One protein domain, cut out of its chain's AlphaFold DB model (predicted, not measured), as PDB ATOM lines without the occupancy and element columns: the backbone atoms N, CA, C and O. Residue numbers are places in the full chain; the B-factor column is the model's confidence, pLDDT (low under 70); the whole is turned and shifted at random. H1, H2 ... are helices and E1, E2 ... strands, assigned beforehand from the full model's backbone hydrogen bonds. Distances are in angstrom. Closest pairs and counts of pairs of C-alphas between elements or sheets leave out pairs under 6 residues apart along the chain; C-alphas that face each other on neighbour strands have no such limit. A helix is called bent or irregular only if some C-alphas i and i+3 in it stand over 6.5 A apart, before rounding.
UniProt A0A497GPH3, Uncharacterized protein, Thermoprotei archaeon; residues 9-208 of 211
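This is residues 9 to 208 of the 211 residues of an uncharacterized protein of Thermoprotei archaeon (UniProt A0A497GPH3). Two antiparallel sheets lie face to face as a sandwich with nearly aligned strands; the larger, E5 E8 E3 E1 E2 E6, folds back on itself at E1, bringing E2 and E6 over E3 and E8. The other sheet is E7 E4 E9 E10 E11, and the short helix H1 sits at one end of the long axis. The printed part has 200 residues, with eleven named strands and one named helix in the order E1 E2 H1 E3 E4 E5 E6 E7 E8 E9 E10 E11. The class is mostly strand, with 98 residues, under half, in named elements. The whole is compact, with a radius of gyration of the C-alphas of 16.3 A, and elongated, spanning 52 by 34 by 31 A.

E1, residues 9 to 13, begins at C-alpha 9 (14.621, -29.917, 36.816). E2, residues 27 to 34, bends by 67 degrees at residue 30. H1 is residues 49 to 54, and E3, residues 56 to 66, is 32.8 A long. E4, residues 73 to 84, is 29.6 A long and bends by 63 degrees at residue 76. E5 is residues 92 to 98, E6 106 to 109 and E7 141 to 147. E8, residues 152 to 161, is 28.8 A long; E9, residues 171 to 181, 33.1 A; E10, residues 189 to 199, 31.6 A. E11, residues 202 to 207, ends at C-alpha 207 (8.419, -37.331, 40.852).

In the curled sheet E8 is antiparallel to E3, N 58 to O 159 at 2.9 A, and to E5, N 94 to O 158 at 2.8 A. E3 pairs with E1, N 11 to O 63 at 2.8 A. E1 and E2 form a hairpin, N 31 to O 12 at 2.9 A; E2 pairs with E6, N 107 to O 28 at 3.0 A. It is a folded sheet, one sheet bent back into two leaves: E5 E8 E3 face E2 E6, with E1 as the hinge. E2, H1, E3 is a split strand-helix-strand unit, E1 between its strands, with a right-handed crossover. H1, with each O i to N i+4 pair within hydrogen-bond range, only grazes this sheet with residues 50 to 54. In the other sheet E4 pairs with E7, N 144 to O 76 at 2.8 A, and with E9, N 79 to O 176 at 3.1 A. E9 E10 E11 is a meander, each strand the antiparallel neighbour of the one before: N 175 to O 194 and N 195 to O 206 are each at 2.8 A. Across the sandwich, the closest C-alphas of E5 and E7, Leu 97 and Phe 144, are 7.0 A apart.

The C-alphas farthest apart, Asp 50 and Pro 185, are 55.1 A apart. The printed part has no cut. The long links are E1 to E2, E2 to H1 and E6 to E7, the last with 31 residues. Mean pLDDT of the printed part is 90.2; residues 138 to 139, 183 to 186, 199 to 203 and 207 to 208 are under 70.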
ATOM      1  N   LYS A   9      14.707 -30.321  35.405       94.69
ATOM      2  CA  LYS A   9      14.621 -29.917  36.816       94.69
ATOM      3  C   LYS A   9      13.642 -28.775  37.036       94.69
ATOM      4  O   LYS A   9      13.631 -27.804  36.288       94.69
ATOM      5  N   PHE A  10      12.875 -28.878  38.115       95.00
ATOM      6  CA  PHE A  10      11.950 -27.841  38.553       95.00
ATOM      7  C   PHE A  10      12.593 -27.002  39.651       95.00
ATOM      8  O   PHE A  10      13.176 -27.541  40.595       95.00
ATOM      9  N   TYR A  11      12.473 -25.689  39.532       96.19
ATOM     10  CA  TYR A  11      13.007 -24.709  40.466       96.19
ATOM     11  C   TYR A  11      11.916 -23.749  40.908       96.19
ATOM     12  O   TYR A  11      10.942 -23.506  40.193       96.19
ATOM     13  N   TYR A  12      12.123 -23.173  42.085       97.19
ATOM     14  CA  TYR A  12      11.411 -21.971  42.482       97.19
ATOM     15  C   TYR A  12      11.764 -20.789  41.577       97.19
ATOM     16  O   TYR A  12      12.724 -20.825  40.800       97.19
ATOM     17  N   THR A  13      10.999 -19.715  41.715       97.88
ATOM     18  CA  THR A  13      11.312 -18.407  41.140       97.88
ATOM     19  C   THR A  13      11.617 -17.392  42.246       97.88
ATOM     20  O   THR A  13      11.251 -17.591  43.405       97.88
ATOM     21  N   ASP A  14      12.365 -16.354  41.882       95.56
ATOM     22  CA  ASP A  14      12.827 -15.255  42.730       95.56
ATOM     23  C   ASP A  14      13.430 -15.719  44.072       95.56
ATOM     24  O   ASP A  14      14.340 -16.554  44.092       95.56
ATOM     25  N   GLY A  15      12.955 -15.174  45.195       91.31
ATOM     26  CA  GLY A  15      13.508 -15.415  46.528       91.31
ATOM     27  C   GLY A  15      13.062 -16.718  47.197       91.31
ATOM     28  O   GLY A  15      13.473 -16.977  48.330       91.31
ATOM     29  N   ALA A  16      12.217 -17.532  46.555       94.88
ATOM     30  CA  ALA A  16      11.732 -18.768  47.162       94.88
ATOM     31  C   ALA A  16      12.822 -19.850  47.220       94.88
ATOM     32  O   ALA A  16      13.554 -20.106  46.259       94.88
ATOM     33  N   THR A  17      12.898 -20.517  48.372       91.94
ATOM     34  CA  THR A  17      13.835 -21.619  48.644       91.94
ATOM     35  C   THR A  17      13.154 -22.890  49.158       91.94
ATOM     36  O   THR A  17      13.822 -23.913  49.279       91.94
ATOM     37  N   GLY A  18      11.846 -22.830  49.426       84.25
ATOM     38  CA  GLY A  18      11.008 -23.938  49.880       84.25
ATOM     39  C   GLY A  18      11.163 -24.290  51.367       84.25
ATOM     40  O   GLY A  18      12.034 -23.775  52.075       84.25
ATOM     41  N   PRO A  19      10.286 -25.165  51.880       82.12
ATOM     42  CA  PRO A  19       8.833 -24.979  51.830       82.12
ATOM     43  C   PRO A  19       8.387 -23.741  52.640       82.12
ATOM     44  O   PRO A  19       7.388 -23.118  52.313       82.12
ATOM     45  N   SER A  20       9.176 -23.310  53.636       86.94
ATOM     46  CA  SER A  20       8.832 -22.217  54.571       86.94
ATOM     47  C   SER A  20       8.656 -20.823  53.943       86.94
ATOM     48  O   SER A  20       8.125 -19.925  54.590       86.94
ATOM     49  N   ASN A  21       9.107 -20.633  52.702       90.94
ATOM     50  CA  ASN A  21       8.973 -19.393  51.932       90.94
ATOM     51  C   ASN A  21       8.544 -19.656  50.475       90.94
ATOM     52  O   ASN A  21       8.869 -18.874  49.581       90.94
ATOM     53  N   ASN A  22       7.849 -20.772  50.224       89.31
ATOM     54  CA  ASN A  22       7.310 -21.121  48.902       89.31
ATOM     55  C   ASN A  22       6.438 -19.996  48.291       89.31
ATOM     56  O   ASN A  22       6.388 -19.843  47.073       89.31
ATOM     57  N   SER A  23       5.812 -19.173  49.138       91.25
ATOM     58  CA  SER A  23       4.970 -18.031  48.785       91.25
ATOM     59  C   SER A  23       5.719 -16.913  48.066       91.25
ATOM     60  O   SER A  23       5.078 -16.070  47.450       91.25
ATOM     61  N   LEU A  24       7.057 -16.919  48.086       95.00
ATOM     62  CA  LEU A  24       7.887 -15.983  47.324       95.00
ATOM     63  C   LEU A  24       8.089 -16.407  45.860       95.00
ATOM     64  O   LEU A  24       8.688 -15.662  45.092       95.00
ATOM     65  N   SER A  25       7.596 -17.583  45.453       97.00
ATOM     66  CA  SER A  25       7.714 -18.092  44.081       97.00
ATOM     67  C   SER A  25       6.665 -17.431  43.178       97.00
ATOM     68  O   SER A  25       5.712 -18.072  42.732       97.00
ATOM     69  N   LEU A  26       6.813 -16.122  42.966       97.44
ATOM     70  CA  LEU A  26       5.840 -15.226  42.325       97.44
ATOM     71  C   LEU A  26       6.327 -14.697  40.968       97.44
ATOM     72  O   LEU A  26       5.906 -13.631  40.519       97.44
ATOM     73  N   GLY A  27       7.222 -15.434  40.311       97.94
ATOM     74  CA  GLY A  27       7.802 -15.062  39.027       97.94
ATOM     75  C   GLY A  27       9.161 -14.391  39.184       97.94
ATOM     76  O   GLY A  27       9.854 -14.645  40.157       97.94
ATOM     77  N   GLY A  28       9.592 -13.579  38.219       98.19
ATOM     78  CA  GLY A  28      10.948 -13.020  38.227       98.19
ATOM     79  C   GLY A  28      12.004 -13.981  37.660       98.19
ATOM     80  O   GLY A  28      11.747 -14.730  36.710       98.19
ATOM     81  N   THR A  29      13.224 -13.947  38.203       98.19
ATOM     82  CA  THR A  29      14.323 -14.829  37.772       98.19
ATOM     83  C   THR A  29      14.191 -16.232  38.364       98.19
ATOM     84  O   THR A  29      13.580 -16.416  39.408       98.19
ATOM     85  N   ILE A  30      14.806 -17.240  37.746       98.12
ATOM     86  CA  ILE A  30      14.906 -18.583  38.340       98.12
ATOM     87  C   ILE A  30      15.676 -18.555  39.674       98.12
ATOM     88  O   ILE A  30      16.738 -17.935  39.768       98.12
ATOM     89  N   SER A  31      15.165 -19.252  40.691       96.94
ATOM     90  CA  SER A  31      15.847 -19.434  41.978       96.94
ATOM     91  C   SER A  31      16.976 -20.465  41.870       96.94
ATOM     92  O   SER A  31      16.943 -21.383  41.049       96.94
ATOM     93  N   GLY A  32      17.971 -20.365  42.754       95.25
ATOM     94  CA  GLY A  32      18.991 -21.405  42.928       95.25
ATOM     95  C   GLY A  32      18.462 -22.692  43.575       95.25
ATOM     96  O   GLY A  32      19.155 -23.710  43.550       95.25
ATOM     97  N   SER A  33      17.251 -22.667  44.137       95.19
ATOM     98  CA  SER A  33      16.656 -23.793  44.862       95.19
ATOM     99  C   SER A  33      15.710 -24.613  43.985       95.19
ATOM    100  O   SER A  33      14.724 -24.103  43.448       95.19
ATOM    101  N   SER A  34      15.993 -25.911  43.865       93.06
ATOM    102  CA  SER A  34      15.118 -26.868  43.182       93.06
ATOM    103  C   SER A  34      13.938 -27.281  44.060       93.06
ATOM    104  O   SER A  34      14.100 -27.443  45.268       93.06
ATOM    105  N   ILE A  35      12.793 -27.570  43.446       90.62
ATOM    106  CA  ILE A  35      11.623 -28.115  44.142       90.62
ATOM    107  C   ILE A  35      11.902 -29.579  44.502       90.62
ATOM    108  O   ILE A  35      11.973 -30.457  43.637       90.62
ATOM    109  N   THR A  36      12.105 -29.835  45.793       85.50
ATOM    110  CA  THR A  36      12.391 -31.173  46.326       85.50
ATOM    111  C   THR A  36      11.145 -32.064  46.349       85.50
ATOM    112  O   THR A  36      10.042 -31.617  46.657       85.50
ATOM    113  N   SER A  37      11.337 -33.347  46.047       80.19
ATOM    114  CA  SER A  37      10.297 -34.370  46.149       80.19
ATOM    115  C   SER A  37       9.843 -34.619  47.587       80.19
ATOM    116  O   SER A  37      10.674 -34.651  48.490       80.19
ATOM    117  N   GLY A  38       8.565 -34.946  47.775       76.50
ATOM    118  CA  GLY A  38       8.019 -35.501  49.013       76.50
ATOM    119  C   GLY A  38       8.043 -34.544  50.198       76.50
ATOM    120  O   GLY A  38       7.885 -34.976  51.334       76.50
ATOM    121  N   VAL A  39       8.239 -33.253  49.934       80.12
ATOM    122  CA  VAL A  39       8.162 -32.191  50.935       80.12
ATOM    123  C   VAL A  39       6.746 -31.626  50.925       80.12
ATOM    124  O   VAL A  39       6.215 -31.322  49.856       80.12
ATOM    125  N   ALA A  40       6.142 -31.513  52.109       76.69
ATOM    126  CA  ALA A  40       4.831 -30.904  52.285       76.69
ATOM    127  C   ALA A  40       4.882 -29.387  52.036       76.69
ATOM    128  O   ALA A  40       5.889 -28.731  52.303       76.69
ATOM    129  N   ASN A  41       3.782 -28.840  51.537       79.69
ATOM    130  CA  ASN A  41       3.547 -27.447  51.197       79.69
ATOM    131  C   ASN A  41       4.676 -26.842  50.359       79.69
ATOM    132  O   ASN A  41       5.136 -25.730  50.593       79.69
ATOM    133  N   ASN A  42       5.180 -27.598  49.379       82.44
ATOM    134  CA  ASN A  42       6.386 -27.185  48.668       82.44
ATOM    135  C   ASN A  42       6.130 -26.137  47.578       82.44
ATOM    136  O   ASN A  42       7.062 -25.436  47.211       82.44
ATOM    137  N   ILE A  43       4.903 -26.017  47.058       87.19
ATOM    138  CA  ILE A  43       4.535 -25.033  46.016       87.19
ATOM    139  C   ILE A  43       3.399 -24.140  46.514       87.19
ATOM    140  O   ILE A  43       3.538 -22.919  46.518       87.19
ATOM    141  N   PHE A  44       2.309 -24.761  46.959       88.44
ATOM    142  CA  PHE A  44       1.205 -24.102  47.646       88.44
ATOM    143  C   PHE A  44       1.217 -24.478  49.121       88.44
ATOM    144  O   PHE A  44       1.725 -25.533  49.497       88.44
ATOM    145  N   ASP A  45       0.671 -23.590  49.930       85.06
ATOM    146  CA  ASP A  45       0.259 -23.825  51.300       85.06
ATOM    147  C   ASP A  45      -1.118 -24.507  51.370       85.06
ATOM    148  O   ASP A  45      -1.800 -24.752  50.362       85.06
ATOM    149  N   ASP A  46      -1.490 -24.896  52.585       81.69
ATOM    150  CA  ASP A  46      -2.782 -25.511  52.849       81.69
ATOM    151  C   ASP A  46      -3.914 -24.504  52.722       81.69
ATOM    152  O   ASP A  46      -3.795 -23.349  53.113       81.69
ATOM    153  N   VAL A  47      -5.056 -24.997  52.248       84.31
ATOM    154  CA  VAL A  47      -6.287 -24.209  52.203       84.31
ATOM    155  C   VAL A  47      -6.961 -24.290  53.558       84.31
ATOM    156  O   VAL A  47      -7.366 -25.365  54.010       84.31
ATOM    157  N   THR A  48      -7.119 -23.139  54.193       84.81
ATOM    158  CA  THR A  48      -7.864 -23.002  55.440       84.81
ATOM    159  C   THR A  48      -9.361 -23.248  55.226       84.81
ATOM    160  O   THR A  48      -9.902 -23.144  54.120       84.81
ATOM    161  N   GLY A  49     -10.083 -23.552  56.310       83.25
ATOM    162  CA  GLY A  49     -11.542 -23.695  56.255       83.25
ATOM    163  C   GLY A  49     -12.246 -22.417  55.782       83.25
ATOM    164  O   GLY A  49     -13.231 -22.494  55.043       83.25
ATOM    165  N   ASP A  50     -11.707 -21.251  56.145       86.94
ATOM    166  CA  ASP A  50     -12.242 -19.956  55.727       86.94
ATOM    167  C   ASP A  50     -12.062 -19.745  54.222       86.94
ATOM    168  O   ASP A  50     -13.033 -19.396  53.546       86.94
ATOM    169  N   GLU A  51     -10.885 -20.051  53.674       87.25
ATOM    170  CA  GLU A  51     -10.627 -20.008  52.229       87.25
ATOM    171  C   GLU A  51     -11.495 -21.000  51.459       87.25
ATOM    172  O   GLU A  51     -12.063 -20.644  50.433       87.25
ATOM    173  N   ALA A  52     -11.684 -22.223  51.959       87.25
ATOM    174  CA  ALA A  52     -12.581 -23.186  51.321       87.25
ATOM    175  C   ALA A  52     -14.052 -22.728  51.345       87.25
ATOM    176  O   ALA A  52     -14.825 -23.029  50.429       87.25
ATOM    177  N   SER A  53     -14.464 -22.010  52.395       88.38
ATOM    178  CA  SER A  53     -15.840 -21.530  52.540       88.38
ATOM    179  C   SER A  53     -16.150 -20.341  51.625       88.38
ATOM    180  O   SER A  53     -17.186 -20.359  50.954       88.38
ATOM    181  N   HIS A  54     -15.241 -19.364  51.531       91.75
ATOM    182  CA  HIS A  54     -15.398 -18.161  50.705       91.75
ATOM    183  C   HIS A  54     -14.951 -18.372  49.255       91.75
ATOM    184  O   HIS A  54     -15.494 -17.757  48.338       91.75
ATOM    185  N   GLY A  55     -14.018 -19.292  49.052       94.12
ATOM    186  CA  GLY A  55     -13.253 -19.449  47.832       94.12
ATOM    187  C   GLY A  55     -12.006 -18.567  47.842       94.12
ATOM    188  O   GLY A  55     -11.994 -17.484  48.427       94.12
ATOM    189  N   THR A  56     -10.954 -19.040  47.186       95.19
ATOM    190  CA  THR A  56      -9.705 -18.302  47.000       95.19
ATOM    191  C   THR A  56      -9.070 -18.687  45.670       95.19
ATOM    192  O   THR A  56      -9.255 -19.807  45.186       95.19
ATOM    193  N   ILE A  57      -8.335 -17.753  45.074       96.44
ATOM    194  CA  ILE A  57      -7.493 -18.020  43.915       96.44
ATOM    195  C   ILE A  57      -6.075 -17.635  44.285       96.44
ATOM    196  O   ILE A  57      -5.827 -16.500  44.687       96.44
ATOM    197  N   GLU A  58      -5.158 -18.574  44.099       95.50
ATOM    198  CA  GLU A  58      -3.749 -18.373  44.392       95.50
ATOM    199  C   GLU A  58      -2.878 -18.669  43.180       95.50
ATOM    200  O   GLU A  58      -3.103 -19.632  42.441       95.50
ATOM    201  N   TYR A  59      -1.832 -17.871  43.016       97.19
ATOM    202  CA  TYR A  59      -0.874 -17.986  41.932       97.19
ATOM    203  C   TYR A  59       0.515 -18.338  42.462       97.19
ATOM    204  O   TYR A  59       0.952 -17.858  43.511       97.19
ATOM    205  N   ARG A  60       1.227 -19.183  41.713       96.88
ATOM    206  CA  ARG A  60       2.653 -19.487  41.902       96.88
ATOM    207  C   ARG A  60       3.319 -19.619  40.541       96.88
ATOM    208  O   ARG A  60       2.705 -20.120  39.604       96.88
ATOM    209  N   ALA A  61       4.580 -19.232  40.439       97.69
ATOM    210  CA  ALA A  61       5.399 -19.501  39.269       97.69
ATOM    211  C   ALA A  61       6.551 -20.429  39.635       97.69
ATOM    212  O   ALA A  61       7.254 -20.204  40.621       97.69
ATOM    213  N   ILE A  62       6.776 -21.447  38.815       97.38
ATOM    214  CA  ILE A  62       7.920 -22.352  38.919       97.38
ATOM    215  C   ILE A  62       8.688 -22.340  37.600       97.38
ATOM    216  O   ILE A  62       8.134 -22.034  36.546       97.38
ATOM    217  N   ALA A  63       9.968 -22.679  37.649       98.00
ATOM    218  CA  ALA A  63      10.821 -22.754  36.475       98.00
ATOM    219  C   ALA A  63      11.122 -24.211  36.125       98.00
ATOM    220  O   ALA A  63      11.462 -25.002  37.001       98.00
ATOM    221  N   VAL A  64      11.060 -24.555  34.842       98.00
ATOM    222  CA  VAL A  64      11.584 -25.818  34.314       98.00
ATOM    223  C   VAL A  64      12.875 -25.515  33.582       98.00
ATOM    224  O   VAL A  64      12.875 -24.764  32.608       98.00
ATOM    225  N   LYS A  65      13.972 -26.085  34.070       97.56
ATOM    226  CA  LYS A  65      15.314 -25.880  33.543       97.56
ATOM    227  C   LYS A  65      15.808 -27.133  32.842       97.56
ATOM    228  O   LYS A  65      15.705 -28.230  33.396       97.56
ATOM    229  N   ASP A  66      16.422 -26.922  31.686       97.06
ATOM    230  CA  ASP A  66      17.318 -27.896  31.087       97.06
ATOM    231  C   ASP A  66      18.661 -27.856  31.834       97.06
ATOM    232  O   ASP A  66      19.444 -26.910  31.717       97.06
ATOM    233  N   ALA A  67      18.907 -28.850  32.685       95.88
ATOM    234  CA  ALA A  67      20.141 -28.977  33.451       95.88
ATOM    235  C   ALA A  67      21.263 -29.688  32.675       95.88
ATOM    236  O   ALA A  67      22.358 -29.850  33.222       95.88
ATOM    237  N   SER A  68      21.016 -30.076  31.420       93.50
ATOM    238  CA  SER A  68      22.041 -30.578  30.513       93.50
ATOM    239  C   SER A  68      23.090 -29.512  30.218       93.50
ATOM    240  O   SER A  68      22.808 -28.316  30.148       93.50
ATOM    241  N   SER A  69      24.325 -29.954  29.988       88.88
ATOM    242  CA  SER A  69      25.418 -29.083  29.553       88.88
ATOM    243  C   SER A  69      25.524 -28.944  28.032       88.88
ATOM    244  O   SER A  69      26.353 -28.169  27.558       88.88
ATOM    245  N   SER A  70      24.825 -29.775  27.250       90.12
ATOM    246  CA  SER A  70      25.166 -29.951  25.823       90.12
ATOM    247  C   SER A  70      24.022 -30.379  24.907       90.12
ATOM    248  O   SER A  70      24.235 -30.511  23.704       90.12
ATOM    249  N   TYR A  71      22.839 -30.638  25.448       92.50
ATOM    250  CA  TYR A  71      21.705 -31.170  24.699       92.50
ATOM    251  C   TYR A  71      20.482 -30.341  25.017       92.50
ATOM    252  O   TYR A  71      20.271 -30.070  26.191       92.50
ATOM    253  N   ASP A  72      19.714 -29.996  23.991       94.44
ATOM    254  CA  ASP A  72      18.539 -29.145  24.124       94.44
ATOM    255  C   ASP A  72      17.283 -30.000  24.283       94.44
ATOM    256  O   ASP A  72      17.121 -31.021  23.600       94.44
ATOM    257  N   MET A  73      16.356 -29.548  25.125       95.69
ATOM    258  CA  MET A  73      14.998 -30.079  25.180       95.69
ATOM    259  C   MET A  73      14.225 -29.600  23.944       95.69
ATOM    260  O   MET A  73      13.709 -28.482  23.899       95.69
ATOM    261  N   LEU A  74      14.123 -30.445  22.921       94.81
ATOM    262  CA  LEU A  74      13.354 -30.162  21.710       94.81
ATOM    263  C   LEU A  74      11.859 -30.402  21.935       94.81
ATOM    264  O   LEU A  74      11.469 -31.302  22.678       94.81
ATOM    265  N   ASN A  75      11.019 -29.651  21.215       94.12
ATOM    266  CA  ASN A  75       9.570 -29.878  21.150       94.12
ATOM    267  C   ASN A  75       8.912 -30.012  22.535       94.12
ATOM    268  O   ASN A  75       8.092 -30.907  22.741       94.12
ATOM    269  N   VAL A  76       9.276 -29.140  23.482       97.44
ATOM    270  CA  VAL A  76       8.789 -29.218  24.862       97.44
ATOM    271  C   VAL A  76       7.272 -29.077  24.912       97.44
ATOM    272  O   VAL A  76       6.704 -28.147  24.331       97.44
ATOM    273  N   LYS A  77       6.629 -29.991  25.639       96.38
ATOM    274  CA  LYS A  77       5.188 -30.019  25.903       96.38
ATOM    275  C   LYS A  77       4.929 -30.141  27.393       96.38
ATOM    276  O   LYS A  77       5.661 -30.851  28.079       96.38
ATOM    277  N   VAL A  78       3.874 -29.487  27.864       96.88
ATOM    278  CA  VAL A  78       3.442 -29.534  29.262       96.88
ATOM    279  C   VAL A  78       1.949 -29.812  29.339       96.88
ATOM    280  O   VAL A  78       1.178 -29.205  28.596       96.88
ATOM    281  N   TRP A  79       1.534 -30.708  30.229       95.88
ATOM    282  CA  TRP A  79       0.122 -30.951  30.533       95.88
ATOM    283  C   TRP A  79      -0.093 -31.300  32.003       95.88
ATOM    284  O   TRP A  79       0.831 -31.741  32.690       95.88
ATOM    285  N   ILE A  80      -1.335 -31.135  32.463       93.62
ATOM    286  CA  ILE A  80      -1.819 -31.688  33.731       93.62
ATOM    287  C   ILE A  80      -2.761 -32.852  33.436       93.62
ATOM    288  O   ILE A  80      -3.619 -32.748  32.557       93.62
ATOM    289  N   SER A  81      -2.617 -33.947  34.180       92.75
ATOM    290  CA  SER A  81      -3.479 -35.126  34.076       92.75
ATOM    291  C   SER A  81      -3.700 -35.836  35.412       92.75
ATOM    292  O   SER A  81      -2.972 -35.603  36.373       92.75
ATOM    293  N   GLY A  82      -4.649 -36.770  35.453       90.25
ATOM    294  CA  GLY A  82      -4.816 -37.716  36.554       90.25
ATOM    295  C   GLY A  82      -5.441 -37.095  37.795       90.25
ATOM    296  O   GLY A  82      -5.039 -37.435  38.906       90.25
ATOM    297  N   TYR A  83      -6.396 -36.177  37.624       91.44
ATOM    298  CA  TYR A  83      -7.040 -35.545  38.766       91.44
ATOM    299  C   TYR A  83      -7.776 -36.550  39.662       91.44
ATOM    300  O   TYR A  83      -8.721 -37.213  39.234       91.44
ATOM    301  N   LYS A  84      -7.419 -36.567  40.948       91.38
ATOM    302  CA  LYS A  84      -8.254 -37.083  42.038       91.38
ATOM    303  C   LYS A  84      -8.806 -35.881  42.788       91.38
ATOM    304  O   LYS A  84      -8.041 -35.091  43.327       91.38
ATOM    305  N   ARG A  85     -10.118 -35.668  42.749       90.38
ATOM    306  CA  ARG A  85     -10.788 -34.514  43.372       90.38
ATOM    307  C   ARG A  85     -12.289 -34.755  43.465       90.38
ATOM    308  O   ARG A  85     -12.810 -35.714  42.895       90.38
ATOM    309  N   ALA A  86     -12.993 -33.860  44.154       90.50
ATOM    310  CA  ALA A  86     -14.449 -33.886  44.200       90.50
ATOM    311  C   ALA A  86     -15.068 -33.786  42.792       90.50
ATOM    312  O   ALA A  86     -14.546 -33.101  41.917       90.50
ATOM    313  N   ALA A  87     -16.214 -34.436  42.577       89.44
ATOM    314  CA  ALA A  87     -16.903 -34.395  41.283       89.44
ATOM    315  C   ALA A  87     -17.497 -33.011  40.959       89.44
ATOM    316  O   ALA A  87     -17.704 -32.672  39.797       89.44
ATOM    317  N   THR A  88     -17.785 -32.208  41.984       90.19
ATOM    318  CA  THR A  88     -18.324 -30.852  41.862       90.19
ATOM    319  C   THR A  88     -17.623 -29.929  42.851       90.19
ATOM    320  O   THR A  88     -17.223 -30.363  43.934       90.19
ATOM    321  N   LYS A  89     -17.479 -28.646  42.480       90.69
ATOM    322  CA  LYS A  89     -16.791 -27.620  43.288       90.69
ATOM    323  C   LYS A  89     -15.409 -28.073  43.776       90.69
ATOM    324  O   LYS A  89     -15.112 -28.026  44.970       90.69
ATOM    325  N   ALA A  90     -14.599 -28.578  42.852       91.50
ATOM    326  CA  ALA A  90     -13.265 -29.049  43.174       91.50
ATOM    327  C   ALA A  90     -12.236 -27.919  43.195       91.50
ATOM    328  O   ALA A  90     -12.204 -27.090  42.289       91.50
ATOM    329  N   ASP A  91     -11.347 -27.992  44.180       89.88
ATOM    330  CA  ASP A  91     -10.033 -27.351  44.161       89.88
ATOM    331  C   ASP A  91      -9.256 -27.819  42.922       89.88
ATOM    332  O   ASP A  91      -9.155 -29.024  42.655       89.88
ATOM    333  N   THR A  92      -8.809 -26.865  42.110       92.50
ATOM    334  CA  THR A  92      -8.311 -27.131  40.760       92.50
ATOM    335  C   THR A  92      -7.046 -26.346  40.468       92.50
ATOM    336  O   THR A  92      -7.019 -25.131  40.633       92.50
ATOM    337  N   ILE A  93      -6.027 -27.025  39.936       93.56
ATOM    338  CA  ILE A  93      -4.822 -26.377  39.418       93.56
ATOM    339  C   ILE A  93      -4.941 -26.167  37.901       93.56
ATOM    340  O   ILE A  93      -5.128 -27.084  37.100       93.56
ATOM    341  N   TYR A  94      -4.779 -24.927  37.483       95.75
ATOM    342  CA  TYR A  94      -4.579 -24.546  36.096       95.75
ATOM    343  C   TYR A  94      -3.109 -24.215  35.883       95.75
ATOM    344  O   TYR A  94      -2.411 -23.836  36.827       95.75
ATOM    345  N   PHE A  95      -2.652 -24.303  34.639       97.31
ATOM    346  CA  PHE A  95      -1.305 -23.897  34.271       97.31
ATOM    347  C   PHE A  95      -1.262 -23.074  32.985       97.31
ATOM    348  O   PHE A  95      -2.134 -23.199  32.127       97.31
ATOM    349  N   ALA A  96      -0.230 -22.252  32.855       97.88
ATOM    350  CA  ALA A  96       0.132 -21.542  31.634       97.88
ATOM    351  C   ALA A  96       1.661 -21.488  31.511       97.88
ATOM    352  O   ALA A  96       2.377 -21.706  32.491       97.88
ATOM    353  N   LEU A  97       2.169 -21.235  30.304       98.19
ATOM    354  CA  LEU A  97       3.606 -21.208  30.027       98.19
ATOM    355  C   LEU A  97       4.067 -19.793  29.698       98.19
ATOM    356  O   LEU A  97       3.390 -19.072  28.970       98.19
ATOM    357  N   GLU A  98       5.257 -19.434  30.167       98.56
ATOM    358  CA  GLU A  98       5.867 -18.140  29.879       98.56
ATOM    359  C   GLU A  98       7.342 -18.298  29.504       98.56
ATOM    360  O   GLU A  98       8.124 -18.948  30.202       98.56
ATOM    361  N   ASN A  99       7.723 -17.710  28.372       98.38
ATOM    362  CA  ASN A  99       9.101 -17.658  27.913       98.38
ATOM    363  C   ASN A  99       9.846 -16.514  28.620       98.38
ATOM    364  O   ASN A  99       9.499 -15.351  28.396       98.38
ATOM    365  N   PRO A 100      10.880 -16.799  29.430       98.00
ATOM    366  CA  PRO A 100      11.643 -15.756  30.085       98.00
ATOM    367  C   PRO A 100      12.450 -14.951  29.064       98.00
ATOM    368  O   PRO A 100      12.956 -15.475  28.071       98.00
ATOM    369  N   THR A 101      12.591 -13.654  29.319       95.31
ATOM    370  CA  THR A 101      13.312 -12.723  28.440       95.31
ATOM    371  C   THR A 101      14.290 -11.863  29.235       95.31
ATOM    372  O   THR A 101      14.208 -11.789  30.459       95.31
ATOM    373  N   GLY A 102      15.242 -11.222  28.552       93.69
ATOM    374  CA  GLY A 102      16.230 -10.338  29.181       93.69
ATOM    375  C   GLY A 102      17.511 -11.034  29.655       93.69
ATOM    376  O   GLY A 102      17.762 -12.203  29.368       93.69
ATOM    377  N   SER A 103      18.360 -10.266  30.343       92.81
ATOM    378  CA  SER A 103      19.623 -10.723  30.934       92.81
ATOM    379  C   SER A 103      19.821 -10.024  32.292       92.81
ATOM    380  O   SER A 103      20.112  -8.827  32.304       92.81
ATOM    381  N   PRO A 104      19.623 -10.717  33.434       92.94
ATOM    382  CA  PRO A 104      19.235 -12.126  33.549       92.94
ATOM    383  C   PRO A 104      17.838 -12.400  32.972       92.94
ATOM    384  O   PRO A 104      16.983 -11.518  32.945       92.94
ATOM    385  N   ALA A 105      17.624 -13.628  32.491       97.25
ATOM    386  CA  ALA A 105      16.333 -14.045  31.956       97.25
ATOM    387  C   ALA A 105      15.281 -14.067  33.078       97.25
ATOM    388  O   ALA A 105      15.538 -14.623  34.148       97.25
ATOM    389  N   THR A 106      14.113 -13.478  32.826       98.38
ATOM    390  CA  THR A 106      13.023 -13.331  33.798       98.38
ATOM    391  C   THR A 106      11.670 -13.576  33.141       98.38
ATOM    392  O   THR A 106      11.464 -13.199  31.986       98.38
ATOM    393  N   ILE A 107      10.746 -14.178  33.887       98.62
ATOM    394  CA  ILE A 107       9.306 -14.083  33.611       98.62
ATOM    395  C   ILE A 107       8.732 -12.890  34.384       98.62
ATOM    396  O   ILE A 107       9.435 -12.285  35.202       98.62
ATOM    397  N   GLN A 108       7.485 -12.512  34.124       98.12
ATOM    398  CA  GLN A 108       6.805 -11.475  34.896       98.12
ATOM    399  C   GLN A 108       6.824 -11.800  36.393       98.12
ATOM    400  O   GLN A 108       6.884 -12.964  36.770       98.12
ATOM    401  N   GLN A 109       6.785 -10.779  37.244       97.94
ATOM    402  CA  GLN A 109       6.678 -10.942  38.691       97.94
ATOM    403  C   GLN A 109       5.369 -10.312  39.157       97.94
ATOM    404  O   GLN A 109       5.072  -9.173  38.784       97.94
ATOM    405  N   ILE A 110       4.595 -11.051  39.948       98.25
ATOM    406  CA  ILE A 110       3.395 -10.536  40.614       98.25
ATOM    407  C   ILE A 110       3.744 -10.106  42.047       98.25
ATOM    408  O   ILE A 110       4.658 -10.674  42.647       98.25
ATOM    409  N   PRO A 111       3.067  -9.086  42.599       96.81
ATOM    410  CA  PRO A 111       3.404  -8.540  43.915       96.81
ATOM    411  C   PRO A 111       3.016  -9.458  45.082       96.81
ATOM    412  O   PRO A 111       3.631  -9.391  46.143       96.81
ATOM    413  N   ASP A 112       1.990 -10.284  44.900       95.81
ATOM    414  CA  ASP A 112       1.412 -11.150  45.924       95.81
ATOM    415  C   ASP A 112       0.693 -12.336  45.247       95.81
ATOM    416  O   ASP A 112       0.404 -12.260  44.047       95.81
ATOM    417  N   PRO A 113       0.403 -13.434  45.969       94.69
ATOM    418  CA  PRO A 113      -0.174 -14.636  45.374       94.69
ATOM    419  C   PRO A 113      -1.648 -14.514  44.976       94.69
ATOM    420  O   PRO A 113      -2.167 -15.453  44.384       94.69
ATOM    421  N   TYR A 114      -2.322 -13.407  45.281       95.75
ATOM    422  CA  TYR A 114      -3.728 -13.161  44.951       95.75
ATOM    423  C   TYR A 114      -3.880 -12.200  43.760       95.75
ATOM    424  O   TYR A 114      -4.972 -12.047  43.207       95.75
ATOM    425  N   THR A 115      -2.783 -11.577  43.324       97.62
ATOM    426  CA  THR A 115      -2.737 -10.744  42.123       97.62
ATOM    427  C   THR A 115      -2.498 -11.606  40.885       97.62
ATOM    428  O   THR A 115      -1.459 -12.248  40.740       97.62
ATOM    429  N   ALA A 116      -3.448 -11.589  39.949       97.94
ATOM    430  CA  ALA A 116      -3.317 -12.331  38.701       97.94
ATOM    431  C   ALA A 116      -2.141 -11.813  37.841       97.94
ATOM    432  O   ALA A 116      -1.975 -10.596  37.704       97.94
ATOM    433  N   PRO A 117      -1.349 -12.708  37.222       98.12
ATOM    434  CA  PRO A 117      -0.367 -12.324  36.212       98.12
ATOM    435  C   PRO A 117      -1.043 -11.776  34.943       98.12
ATOM    436  O   PRO A 117      -2.192 -12.087  34.635       98.12
ATOM    437  N   ASP A 118      -0.299 -10.981  34.179       98.06
ATOM    438  CA  ASP A 118      -0.693 -10.493  32.860       98.06
ATOM    439  C   ASP A 118      -0.637 -11.642  31.842       98.06
ATOM    440  O   ASP A 118       0.434 -12.055  31.386       98.06
ATOM    441  N   GLU A 119      -1.811 -12.161  31.481       97.38
ATOM    442  CA  GLU A 119      -1.956 -13.301  30.569       97.38
ATOM    443  C   GLU A 119      -1.447 -12.998  29.151       97.38
ATOM    444  O   GLU A 119      -1.072 -13.914  28.421       97.38
ATOM    445  N   SER A 120      -1.329 -11.721  28.757       97.44
ATOM    446  CA  SER A 120      -0.740 -11.361  27.457       97.44
ATOM    447  C   SER A 120       0.744 -11.734  27.352       97.44
ATOM    448  O   SER A 120       1.276 -11.867  26.248       97.44
ATOM    449  N   LYS A 121       1.404 -11.948  28.498       97.69
ATOM    450  CA  LYS A 121       2.803 -12.374  28.593       97.69
ATOM    451  C   LYS A 121       2.982 -13.881  28.640       97.69
ATOM    452  O   LYS A 121       4.121 -14.332  28.586       97.69
ATOM    453  N   PHE A 122       1.907 -14.668  28.673       98.00
ATOM    454  CA  PHE A 122       1.976 -16.124  28.541       98.00
ATOM    455  C   PHE A 122       2.304 -16.515  27.101       98.00
ATOM    456  O   PHE A 122       1.490 -17.067  26.370       98.00
ATOM    457  N   VAL A 123       3.506 -16.164  26.659       97.94
ATOM    458  CA  VAL A 123       4.005 -16.390  25.310       97.94
ATOM    459  C   VAL A 123       5.042 -17.494  25.371       97.94
ATOM    460  O   VAL A 123       6.002 -17.422  26.137       97.94
ATOM    461  N   THR A 124       4.868 -18.526  24.556       97.62
ATOM    462  CA  THR A 124       5.831 -19.625  24.460       97.62
ATOM    463  C   THR A 124       7.013 -19.246  23.576       97.62
ATOM    464  O   THR A 124       6.958 -18.280  22.816       97.62
ATOM    465  N   LYS A 125       8.101 -20.025  23.594       97.00
ATOM    466  CA  LYS A 125       9.249 -19.764  22.707       97.00
ATOM    467  C   LYS A 125       8.913 -19.946  21.219       97.00
ATOM    468  O   LYS A 125       9.625 -19.434  20.361       97.00
ATOM    469  N   LYS A 126       7.804 -20.626  20.901       96.31
ATOM    470  CA  LYS A 126       7.215 -20.661  19.549       96.31
ATOM    471  C   LYS A 126       6.559 -19.332  19.134       96.31
ATOM    472  O   LYS A 126       6.212 -19.192  17.968       96.31
ATOM    473  N   GLY A 127       6.390 -18.382  20.055       95.62
ATOM    474  CA  GLY A 127       5.765 -17.077  19.820       95.62
ATOM    475  C   GLY A 127       4.241 -17.069  19.967       95.62
ATOM    476  O   GLY A 127       3.614 -16.059  19.662       95.62
ATOM    477  N   ASN A 128       3.638 -18.168  20.428       94.50
ATOM    478  CA  ASN A 128       2.192 -18.254  20.632       94.50
ATOM    479  C   ASN A 128       1.827 -17.765  22.031       94.50
ATOM    480  O   ASN A 128       2.420 -18.234  23.004       94.50
ATOM    481  N   THR A 129       0.815 -16.907  22.133       96.62
ATOM    482  CA  THR A 129       0.133 -16.651  23.406       96.62
ATOM    483  C   THR A 129      -0.710 -17.871  23.782       96.62
ATOM    484  O   THR A 129      -1.426 -18.415  22.939       96.62
ATOM    485  N   VAL A 130      -0.598 -18.320  25.030       95.19
ATOM    486  CA  VAL A 130      -1.352 -19.436  25.609       95.19
ATOM    487  C   VAL A 130      -2.187 -18.950  26.787       95.19
ATOM    488  O   VAL A 130      -1.849 -17.970  27.440       95.19
ATOM    489  N   GLU A 131      -3.277 -19.653  27.069       94.69
ATOM    490  CA  GLU A 131      -4.204 -19.327  28.156       94.69
ATOM    491  C   GLU A 131      -4.115 -20.369  29.278       94.69
ATOM    492  O   GLU A 131      -3.557 -21.462  29.107       94.69
ATOM    493  N   TRP A 132      -4.715 -20.053  30.429       96.06
ATOM    494  CA  TRP A 132      -4.879 -21.007  31.522       96.06
ATOM    495  C   TRP A 132      -5.517 -22.314  31.047       96.06
ATOM    496  O   TRP A 132      -6.657 -22.359  30.591       96.06
ATOM    497  N   THR A 133      -4.783 -23.402  31.229       95.19
ATOM    498  CA  THR A 133      -5.143 -24.738  30.769       95.19
ATOM    499  C   THR A 133      -5.297 -25.687  31.953       95.19
ATOM    500  O   THR A 133      -4.638 -25.537  32.979       95.19
ATOM    501  N   VAL A 134      -6.181 -26.674  31.825       92.81
ATOM    502  CA  VAL A 134      -6.390 -27.751  32.802       92.81
ATOM    503  C   VAL A 134      -6.701 -29.061  32.073       92.81
ATOM    504  O   VAL A 134      -7.011 -29.062  30.878       92.81
ATOM    505  N   GLU A 135      -6.621 -30.191  32.777       88.31
ATOM    506  CA  GLU A 135      -7.102 -31.476  32.264       88.31
ATOM    507  C   GLU A 135      -8.565 -31.368  31.798       88.31
ATOM    508  O   GLU A 135      -9.416 -30.820  32.500       88.31
ATOM    509  N   GLY A 136      -8.861 -31.914  30.616       78.88
ATOM    510  CA  GLY A 136     -10.204 -31.908  30.033       78.88
ATOM    511  C   GLY A 136     -10.553 -30.645  29.236       78.88
ATOM    512  O   GLY A 136     -11.578 -30.642  28.556       78.88
ATOM    513  N   SER A 137      -9.704 -29.610  29.244       74.38
ATOM    514  CA  SER A 137      -9.795 -28.511  28.272       74.38
ATOM    515  C   SER A 137      -9.463 -29.010  26.853       74.38
ATOM    516  O   SER A 137      -8.663 -29.937  26.705       74.38
ATOM    517  N   PRO A 138     -10.026 -28.404  25.785       57.72
ATOM    518  CA  PRO A 138      -9.889 -28.892  24.402       57.72
ATOM    519  C   PRO A 138      -8.441 -28.940  23.880       57.72
ATOM    520  O   PRO A 138      -8.168 -29.650  22.916       57.72
ATOM    521  N   SER A 139      -7.512 -28.238  24.536       62.53
ATOM    522  CA  SER A 139      -6.065 -28.403  24.382       62.53
ATOM    523  C   SER A 139      -5.426 -28.516  25.766       62.53
ATOM    524  O   SER A 139      -4.849 -27.559  26.264       62.53
ATOM    525  N   ASN A 140      -5.541 -29.673  26.422       82.69
ATOM    526  CA  ASN A 140      -4.949 -29.930  27.747       82.69
ATOM    527  C   ASN A 140      -3.404 -29.942  27.759       82.69
ATOM    528  O   ASN A 140      -2.801 -30.103  28.819       82.69
ATOM    529  N   THR A 141      -2.774 -29.792  26.590       93.75
ATOM    530  CA  THR A 141      -1.324 -29.763  26.399       93.75
ATOM    531  C   THR A 141      -0.902 -28.426  25.799       93.75
ATOM    532  O   THR A 141      -1.428 -28.017  24.764       93.75
ATOM    533  N   LEU A 142       0.084 -27.775  26.412       95.88
ATOM    534  CA  LEU A 142       0.720 -26.564  25.897       95.88
ATOM    535  C   LEU A 142       2.099 -26.894  25.318       95.88
ATOM    536  O   LEU A 142       2.894 -27.595  25.942       95.88
ATOM    537  N   GLU A 143       2.389 -26.388  24.118       96.31
ATOM    538  CA  GLU A 143       3.687 -26.556  23.456       96.31
ATOM    539  C   GLU A 143       4.565 -25.322  23.664       96.31
ATOM    540  O   GLU A 143       4.207 -24.221  23.241       96.31
ATOM    541  N   PHE A 144       5.745 -25.506  24.254       97.75
ATOM    542  CA  PHE A 144       6.656 -24.403  24.538       97.75
ATOM    543  C   PHE A 144       7.599 -24.079  23.369       97.75
ATOM    544  O   PHE A 144       7.747 -22.919  22.985       97.75
ATOM    545  N   GLY A 145       8.234 -25.104  22.791       96.81
ATOM    546  CA  GLY A 145       9.329 -24.962  21.824       96.81
ATOM    547  C   GLY A 145      10.619 -25.623  22.311       96.81
ATOM    548  O   GLY A 145      10.562 -26.572  23.088       96.81
ATOM    549  N   THR A 146      11.771 -25.149  21.836       96.50
ATOM    550  CA  THR A 146      13.089 -25.686  22.223       96.50
ATOM    551  C   THR A 146      13.662 -24.940  23.421       96.50
ATOM    552  O   THR A 146      13.886 -23.737  23.333       96.50
ATOM    553  N   VAL A 147      13.968 -25.631  24.512       97.31
ATOM    554  CA  VAL A 147      14.737 -25.059  25.633       97.31
ATOM    555  C   VAL A 147      16.185 -25.474  25.427       97.31
ATOM    556  O   VAL A 147      16.452 -26.669  25.339       97.31
ATOM    557  N   ASN A 148      17.092 -24.510  25.261       95.88
ATOM    558  CA  ASN A 148      18.494 -24.849  25.024       95.88
ATOM    559  C   ASN A 148      19.159 -25.316  26.327       95.88
ATOM    560  O   ASN A 148      18.706 -24.956  27.416       95.88
ATOM    561  N   ALA A 149      20.273 -26.039  26.218       95.44
ATOM    562  CA  ALA A 149      21.055 -26.470  27.376       95.44
ATOM    563  C   ALA A 149      21.343 -25.303  28.349       95.44
ATOM    564  O   ALA A 149      21.902 -24.269  27.969       95.44
ATOM    565  N   GLY A 150      20.957 -25.459  29.618       95.69
ATOM    566  CA  GLY A 150      21.113 -24.445  30.663       95.69
ATOM    567  C   GLY A 150      20.024 -23.365  30.716       95.69
ATOM    568  O   GLY A 150      19.976 -22.624  31.705       95.69
ATOM    569  N   GLU A 151      19.149 -23.269  29.712       97.31
ATOM    570  CA  GLU A 151      17.991 -22.372  29.718       97.31
ATOM    571  C   GLU A 151      16.830 -22.935  30.546       97.31
ATOM    572  O   GLU A 151      16.820 -24.087  30.986       97.31
ATOM    573  N   TRP A 152      15.826 -22.090  30.772       98.31
ATOM    574  CA  TRP A 152      14.620 -22.450  31.497       98.31
ATOM    575  C   TRP A 152      13.392 -21.758  30.909       98.31
ATOM    576  O   TRP A 152      13.512 -20.810  30.133       98.31
ATOM    577  N   PHE A 153      12.211 -22.226  31.301       98.62
ATOM    578  CA  PHE A 153      10.940 -21.558  31.042       98.62
ATOM    579  C   PHE A 153      10.028 -21.575  32.263       98.62
ATOM    580  O   PHE A 153      10.180 -22.422  33.146       98.62
ATOM    581  N   GLY A 154       9.097 -20.625  32.324       98.38
ATOM    582  CA  GLY A 154       8.140 -20.509  33.415       98.38
ATOM    583  C   GLY A 154       6.908 -21.382  33.201       98.38
ATOM    584  O   GLY A 154       6.345 -21.424  32.105       98.38
ATOM    585  N   ILE A 155       6.463 -22.028  34.276       98.25
ATOM    586  CA  ILE A 155       5.107 -22.549  34.423       98.25
ATOM    587  C   ILE A 155       4.425 -21.705  35.493       98.25
ATOM    588  O   ILE A 155       4.815 -21.729  36.663       98.25
ATOM    589  N   TRP A 156       3.388 -20.986  35.090       98.38
ATOM    590  CA  TRP A 156       2.455 -20.374  36.018       98.38
ATOM    591  C   TRP A 156       1.428 -21.401  36.449       98.38
ATOM    592  O   TRP A 156       0.896 -22.131  35.618       98.38
ATOM    593  N   LEU A 157       1.149 -21.438  37.743       97.31
ATOM    594  CA  LEU A 157       0.137 -22.266  38.371       97.31
ATOM    595  C   LEU A 157      -0.911 -21.349  38.988       97.31
ATOM    596  O   LEU A 157      -0.568 -20.411  39.704       97.31
ATOM    597  N   LYS A 158      -2.180 -21.644  38.721       96.62
ATOM    598  CA  LYS A 158      -3.333 -21.007  39.359       96.62
ATOM    599  C   LYS A 158      -4.112 -22.084  40.084       96.62
ATOM    600  O   LYS A 158      -4.654 -22.975  39.435       96.62
ATOM    601  N   ARG A 159      -4.187 -21.998  41.404       94.44
ATOM    602  CA  ARG A 159      -5.068 -22.827  42.216       94.44
ATOM    603  C   ARG A 159      -6.376 -22.080  42.420       94.44
ATOM    604  O   ARG A 159      -6.372 -20.983  42.960       94.44
ATOM    605  N   ASP A 160      -7.473 -22.661  41.960       94.81
ATOM    606  CA  ASP A 160      -8.826 -22.146  42.150       94.81
ATOM    607  C   ASP A 160      -9.556 -23.039  43.150       94.81
ATOM    608  O   ASP A 160      -9.848 -24.208  42.871       94.81
ATOM    609  N   VAL A 161      -9.819 -22.485  44.330       94.06
ATOM    610  CA  VAL A 161     -10.646 -23.094  45.363       94.06
ATOM    611  C   VAL A 161     -12.015 -22.424  45.280       94.06
ATOM    612  O   VAL A 161     -12.165 -21.285  45.723       94.06
ATOM    613  N   PRO A 162     -13.044 -23.097  44.745       94.44
ATOM    614  CA  PRO A 162     -14.359 -22.485  44.621       94.44
ATOM    615  C   PRO A 162     -15.019 -22.304  45.991       94.44
ATOM    616  O   PRO A 162     -14.856 -23.131  46.886       94.44
ATOM    617  N   GLY A 163     -15.850 -21.270  46.134       94.25
ATOM    618  CA  GLY A 163     -16.627 -21.041  47.353       94.25
ATOM    619  C   GLY A 163     -17.506 -22.240  47.736       94.25
ATOM    620  O   GLY A 163     -18.264 -22.792  46.921       94.25
ATOM    621  N   SER A 164     -17.418 -22.625  49.010       92.00
ATOM    622  CA  SER A 164     -17.973 -23.876  49.538       92.00
ATOM    623  C   SER A 164     -17.432 -25.103  48.794       92.00
ATOM    624  O   SER A 164     -18.216 -25.940  48.329       92.00
ATOM    625  N   ALA A 165     -16.106 -25.172  48.633       90.19
ATOM    626  CA  ALA A 165     -15.426 -26.292  47.996       90.19
ATOM    627  C   ALA A 165     -15.833 -27.616  48.651       90.19
ATOM    628  O   ALA A 165     -15.924 -27.730  49.876       90.19
ATOM    629  N   SER A 166     -16.071 -28.637  47.831       88.88
ATOM    630  CA  SER A 166     -16.462 -29.947  48.345       88.88
ATOM    631  C   SER A 166     -15.284 -30.595  49.092       88.88
ATOM    632  O   SER A 166     -14.165 -30.646  48.556       88.88
ATOM    633  N   PRO A 167     -15.496 -31.132  50.308       81.06
ATOM    634  CA  PRO A 167     -14.451 -31.854  51.020       81.06
ATOM    635  C   PRO A 167     -14.056 -33.102  50.226       81.06
ATOM    636  O   PRO A 167     -14.905 -33.804  49.675       81.06
ATOM    637  N   TYR A 168     -12.754 -33.367  50.152       82.75
ATOM    638  CA  TYR A 168     -12.214 -34.550  49.493       82.75
ATOM    639  C   TYR A 168     -10.865 -34.868  50.127       82.75
ATOM    640  O   TYR A 168      -9.939 -34.068  49.997       82.75
ATOM    641  N   SER A 169     -10.785 -35.987  50.844       73.50
ATOM    642  CA  SER A 169      -9.525 -36.542  51.332       73.50
ATOM    643  C   SER A 169      -8.785 -37.147  50.140       73.50
ATOM    644  O   SER A 169      -9.391 -37.910  49.392       73.50
ATOM    645  N   ASP A 170      -7.515 -36.797  49.952       78.94
ATOM    646  CA  ASP A 170      -6.630 -37.328  48.903       78.94
ATOM    647  C   ASP A 170      -6.874 -36.749  47.510       78.94
ATOM    648  O   ASP A 170      -7.196 -37.449  46.545       78.94
ATOM    649  N   ARG A 171      -6.691 -35.431  47.392       85.19
ATOM    650  CA  ARG A 171      -6.668 -34.799  46.071       85.19
ATOM    651  C   ARG A 171      -5.318 -35.083  45.418       85.19
ATOM    652  O   ARG A 171      -4.309 -35.170  46.116       85.19
ATOM    653  N   SER A 172      -5.263 -35.195  44.098       88.62
ATOM    654  CA  SER A 172      -3.989 -35.162  43.375       88.62
ATOM    655  C   SER A 172      -4.149 -34.735  41.922       88.62
ATOM    656  O   SER A 172      -5.252 -34.763  41.378       88.62
ATOM    657  N   CYS A 173      -3.052 -34.305  41.304       90.00
ATOM    658  CA  CYS A 173      -2.909 -34.152  39.859       90.00
ATOM    659  C   CYS A 173      -1.436 -34.264  39.468       90.00
ATOM    660  O   CYS A 173      -0.560 -33.939  40.259       90.00
ATOM    661  N   THR A 174      -1.138 -34.675  38.242       91.31
ATOM    662  CA  THR A 174       0.236 -34.814  37.744       91.31
ATOM    663  C   THR A 174       0.537 -33.760  36.691       91.31
ATOM    664  O   THR A 174      -0.127 -33.733  35.657       91.31
ATOM    665  N   ILE A 175       1.562 -32.935  36.918       92.62
ATOM    666  CA  ILE A 175       2.172 -32.092  35.883       92.62
ATOM    667  C   ILE A 175       3.205 -32.938  35.141       92.62
ATOM    668  O   ILE A 175       4.080 -33.533  35.765       92.62
ATOM    669  N   THR A 176       3.139 -32.970  33.814       94.50
ATOM    670  CA  THR A 176       4.124 -33.668  32.979       94.50
ATOM    671  C   THR A 176       4.802 -32.700  32.027       94.50
ATOM    672  O   THR A 176       4.127 -31.929  31.351       94.50
ATOM    673  N   VAL A 177       6.128 -32.781  31.948       96.12
ATOM    674  CA  VAL A 177       6.966 -32.154  30.925       96.12
ATOM    675  C   VAL A 177       7.512 -33.254  30.024       96.12
ATOM    676  O   VAL A 177       8.146 -34.198  30.496       96.12
ATOM    677  N   GLN A 178       7.286 -33.120  28.723       95.75
ATOM    678  CA  GLN A 178       7.838 -33.996  27.696       95.75
ATOM    679  C   GLN A 178       8.753 -33.208  26.772       95.75
ATOM    680  O   GLN A 178       8.403 -32.100  26.374       95.75
ATOM    681  N   CYS A 179       9.866 -33.801  26.353       94.69
ATOM    682  CA  CYS A 179      10.699 -33.269  25.282       94.69
ATOM    683  C   CYS A 179      11.342 -34.386  24.455       94.69
ATOM    684  O   CYS A 179      11.205 -35.571  24.757       94.69
ATOM    685  N   GLU A 180      12.057 -33.999  23.407       92.12
ATOM    686  CA  GLU A 180      12.950 -34.864  22.639       92.12
ATOM    687  C   GLU A 180      14.401 -34.397  22.827       92.12
ATOM    688  O   GLU A 180      14.654 -33.228  23.108       92.12
ATOM    689  N   THR A 181      15.365 -35.303  22.672       87.75
ATOM    690  CA  THR A 181      16.804 -34.978  22.730       87.75
ATOM    691  C   THR A 181      17.374 -34.653  21.347       87.75
ATOM    692  O   THR A 181      17.027 -35.304  20.361       87.75
ATOM    693  N   THR A 182      18.334 -33.726  21.266       78.88
ATOM    694  CA  THR A 182      19.113 -33.448  20.038       78.88
ATOM    695  C   THR A 182      20.073 -34.581  19.638       78.88
ATOM    696  O   THR A 182      20.646 -34.556  18.552       78.88
ATOM    697  N   ALA A 183      20.264 -35.594  20.490       69.12
ATOM    698  CA  ALA A 183      21.335 -36.587  20.362       69.12
ATOM    699  C   ALA A 183      21.040 -37.813  19.466       69.12
ATOM    700  O   ALA A 183      21.819 -38.767  19.497       69.12
ATOM    701  N   SER A 184      19.934 -37.857  18.709       60.16
ATOM    702  CA  SER A 184      19.535 -39.078  17.986       60.16
ATOM    703  C   SER A 184      18.849 -38.807  16.634       60.16
ATOM    704  O   SER A 184      17.994 -37.928  16.557       60.16
ATOM    705  N   PRO A 185      19.149 -39.589  15.570       65.69
ATOM    706  CA  PRO A 185      18.381 -39.576  14.318       65.69
ATOM    707  C   PRO A 185      16.973 -40.185  14.474       65.69
ATOM    708  O   PRO A 185      16.124 -40.014  13.601       65.69
ATOM    709  N   TYR A 186      16.720 -40.887  15.583       67.94
ATOM    710  CA  TYR A 186      15.407 -41.379  16.002       67.94
ATOM    711  C   TYR A 186      14.839 -40.499  17.117       67.94
ATOM    712  O   TYR A 186      15.574 -40.127  18.034       67.94
ATOM    713  N   ARG A 187      13.531 -40.220  17.090       71.81
ATOM    714  CA  ARG A 187      12.852 -39.515  18.188       71.81
ATOM    715  C   ARG A 187      12.990 -40.316  19.482       71.81
ATOM    716  O   ARG A 187      12.449 -41.413  19.586       71.81
ATOM    717  N   TYR A 188      13.721 -39.760  20.444       83.06
ATOM    718  CA  TYR A 188      13.798 -40.270  21.807       83.06
ATOM    719  C   TYR A 188      13.086 -39.284  22.725       83.06
ATOM    720  O   TYR A 188      13.551 -38.156  22.905       83.06
ATOM    721  N   THR A 189      11.942 -39.719  23.242       89.19
ATOM    722  CA  THR A 189      11.088 -38.924  24.119       89.19
ATOM    723  C   THR A 189      11.559 -39.058  25.559       89.19
ATOM    724  O   THR A 189      11.695 -40.167  26.072       89.19
ATOM    725  N   VAL A 190      11.753 -37.922  26.217       90.81
ATOM    726  CA  VAL A 190      12.070 -37.816  27.639       90.81
ATOM    727  C   VAL A 190      10.856 -37.244  28.349       90.81
ATOM    728  O   VAL A 190      10.244 -36.290  27.871       90.81
ATOM    729  N   LEU A 191      10.511 -37.828  29.491       92.12
ATOM    730  CA  LEU A 191       9.391 -37.404  30.316       92.12
ATOM    731  C   LEU A 191       9.878 -37.100  31.730       92.12
ATOM    732  O   LEU A 191      10.661 -37.854  32.307       92.12
ATOM    733  N   LYS A 192       9.367 -36.011  32.297       92.50
ATOM    734  CA  LYS A 192       9.475 -35.693  33.714       92.50
ATOM    735  C   LYS A 192       8.095 -35.361  34.248       92.50
ATOM    736  O   LYS A 192       7.424 -34.465  33.749       92.50
ATOM    737  N   THR A 193       7.685 -36.085  35.267       88.31
ATOM    738  CA  THR A 193       6.358 -36.017  35.874       88.31
ATOM    739  C   THR A 193       6.499 -35.603  37.325       88.31
ATOM    740  O   THR A 193       7.446 -36.010  37.998       88.31
ATOM    741  N   TYR A 194       5.552 -34.807  37.801       86.06
ATOM    742  CA  TYR A 194       5.416 -34.442  39.199       86.06
ATOM    743  C   TYR A 194       3.959 -34.593  39.623       86.06
ATOM    744  O   TYR A 194       3.094 -33.874  39.124       86.06
ATOM    745  N   GLU A 195       3.690 -35.529  40.528       85.00
ATOM    746  CA  GLU A 195       2.396 -35.657  41.184       85.00
ATOM    747  C   GLU A 195       2.323 -34.667  42.340       85.00
ATOM    748  O   GLU A 195       3.114 -34.703  43.279       85.00
ATOM    749  N   ILE A 196       1.351 -33.780  42.245       83.88
ATOM    750  CA  ILE A 196       0.900 -32.902  43.302       83.88
ATOM    751  C   ILE A 196      -0.180 -33.650  44.082       83.88
ATOM    752  O   ILE A 196      -1.162 -34.075  43.479       83.88
ATOM    753  N   VAL A 197      -0.021 -33.796  45.394       82.19
ATOM    754  CA  VAL A 197      -0.935 -34.539  46.274       82.19
ATOM    755  C   VAL A 197      -1.364 -33.653  47.435       82.19
ATOM    756  O   VAL A 197      -0.529 -32.991  48.029       82.19
ATOM    757  N   TRP A 198      -2.637 -33.696  47.814       76.44
ATOM    758  CA  TRP A 198      -3.154 -33.108  49.046       76.44
ATOM    759  C   TRP A 198      -3.710 -34.232  49.919       76.44
ATOM    760  O   TRP A 198      -4.764 -34.790  49.601       76.44
ATOM    761  N   ASN A 199      -3.021 -34.576  51.005       67.31
ATOM    762  CA  ASN A 199      -3.484 -35.587  51.953       67.31
ATOM    763  C   ASN A 199      -3.718 -34.936  53.319       67.31
ATOM    764  O   ASN A 199      -2.774 -34.560  54.010       67.31
ATOM    765  N   GLY A 200      -4.985 -34.768  53.701       65.19
ATOM    766  CA  GLY A 200      -5.344 -34.063  54.931       65.19
ATOM    767  C   GLY A 200      -4.932 -32.588  54.887       65.19
ATOM    768  O   GLY A 200      -5.452 -31.844  54.058       65.19
ATOM    769  N   ASN A 201      -4.017 -32.199  55.779       56.12
ATOM    770  CA  ASN A 201      -3.457 -30.846  55.888       56.12
ATOM    771  C   ASN A 201      -2.037 -30.761  55.303       56.12
ATOM    772  O   ASN A 201      -1.250 -29.958  55.779       56.12
ATOM    773  N   ASP A 202      -1.655 -31.651  54.388       59.59
ATOM    774  CA  ASP A 202      -0.320 -31.612  53.803       59.59
ATOM    775  C   ASP A 202      -0.386 -31.693  52.270       59.59
ATOM    776  O   ASP A 202      -1.001 -32.606  51.698       59.59
ATOM    777  N   PHE A 203       0.302 -30.767  51.595       61.72
ATOM    778  CA  PHE A 203       0.464 -30.739  50.139       61.72
ATOM    779  C   PHE A 203       1.836 -31.252  49.682       61.72
ATOM    780  O   PHE A 203       2.843 -30.576  49.837       61.72
ATOM    781  N   TYR A 204       1.927 -32.404  49.039       73.44
ATOM    782  CA  TYR A 204       3.194 -32.979  48.593       73.44
ATOM    783  C   TYR A 204       3.397 -32.857  47.085       73.44
ATOM    784  O   TYR A 204       2.449 -32.765  46.310       73.44
ATOM    785  N   VAL A 205       4.659 -32.921  46.662       71.19
ATOM    786  CA  VAL A 205       5.057 -32.945  45.251       71.19
ATOM    787  C   VAL A 205       6.058 -34.080  45.048       71.19
ATOM    788  O   VAL A 205       7.142 -34.018  45.614       71.19
ATOM    789  N   PHE A 206       5.732 -35.116  44.274       72.81
ATOM    790  CA  PHE A 206       6.584 -36.299  44.054       72.81
ATOM    791  C   PHE A 206       6.933 -36.464  42.573       72.81
ATOM    792  O   PHE A 206       6.046 -36.292  41.744       72.81
ATOM    793  N   PRO A 207       8.162 -36.848  42.189       67.44
ATOM    794  CA  PRO A 207       8.419 -37.331  40.852       67.44
ATOM    795  C   PRO A 207       7.693 -38.666  40.676       67.44
ATOM    796  O   PRO A 207       7.712 -39.504  41.578       67.44
ATOM    797  N   VAL A 208       7.064 -38.877  39.523       67.44
ATOM    798  CA  VAL A 208       6.438 -40.169  39.217       67.44
ATOM    799  C   VAL A 208       7.416 -40.982  38.380       67.44
ATOM    800  O   VAL A 208       7.781 -40.573  37.279       67.44
TER     801      VAL A 208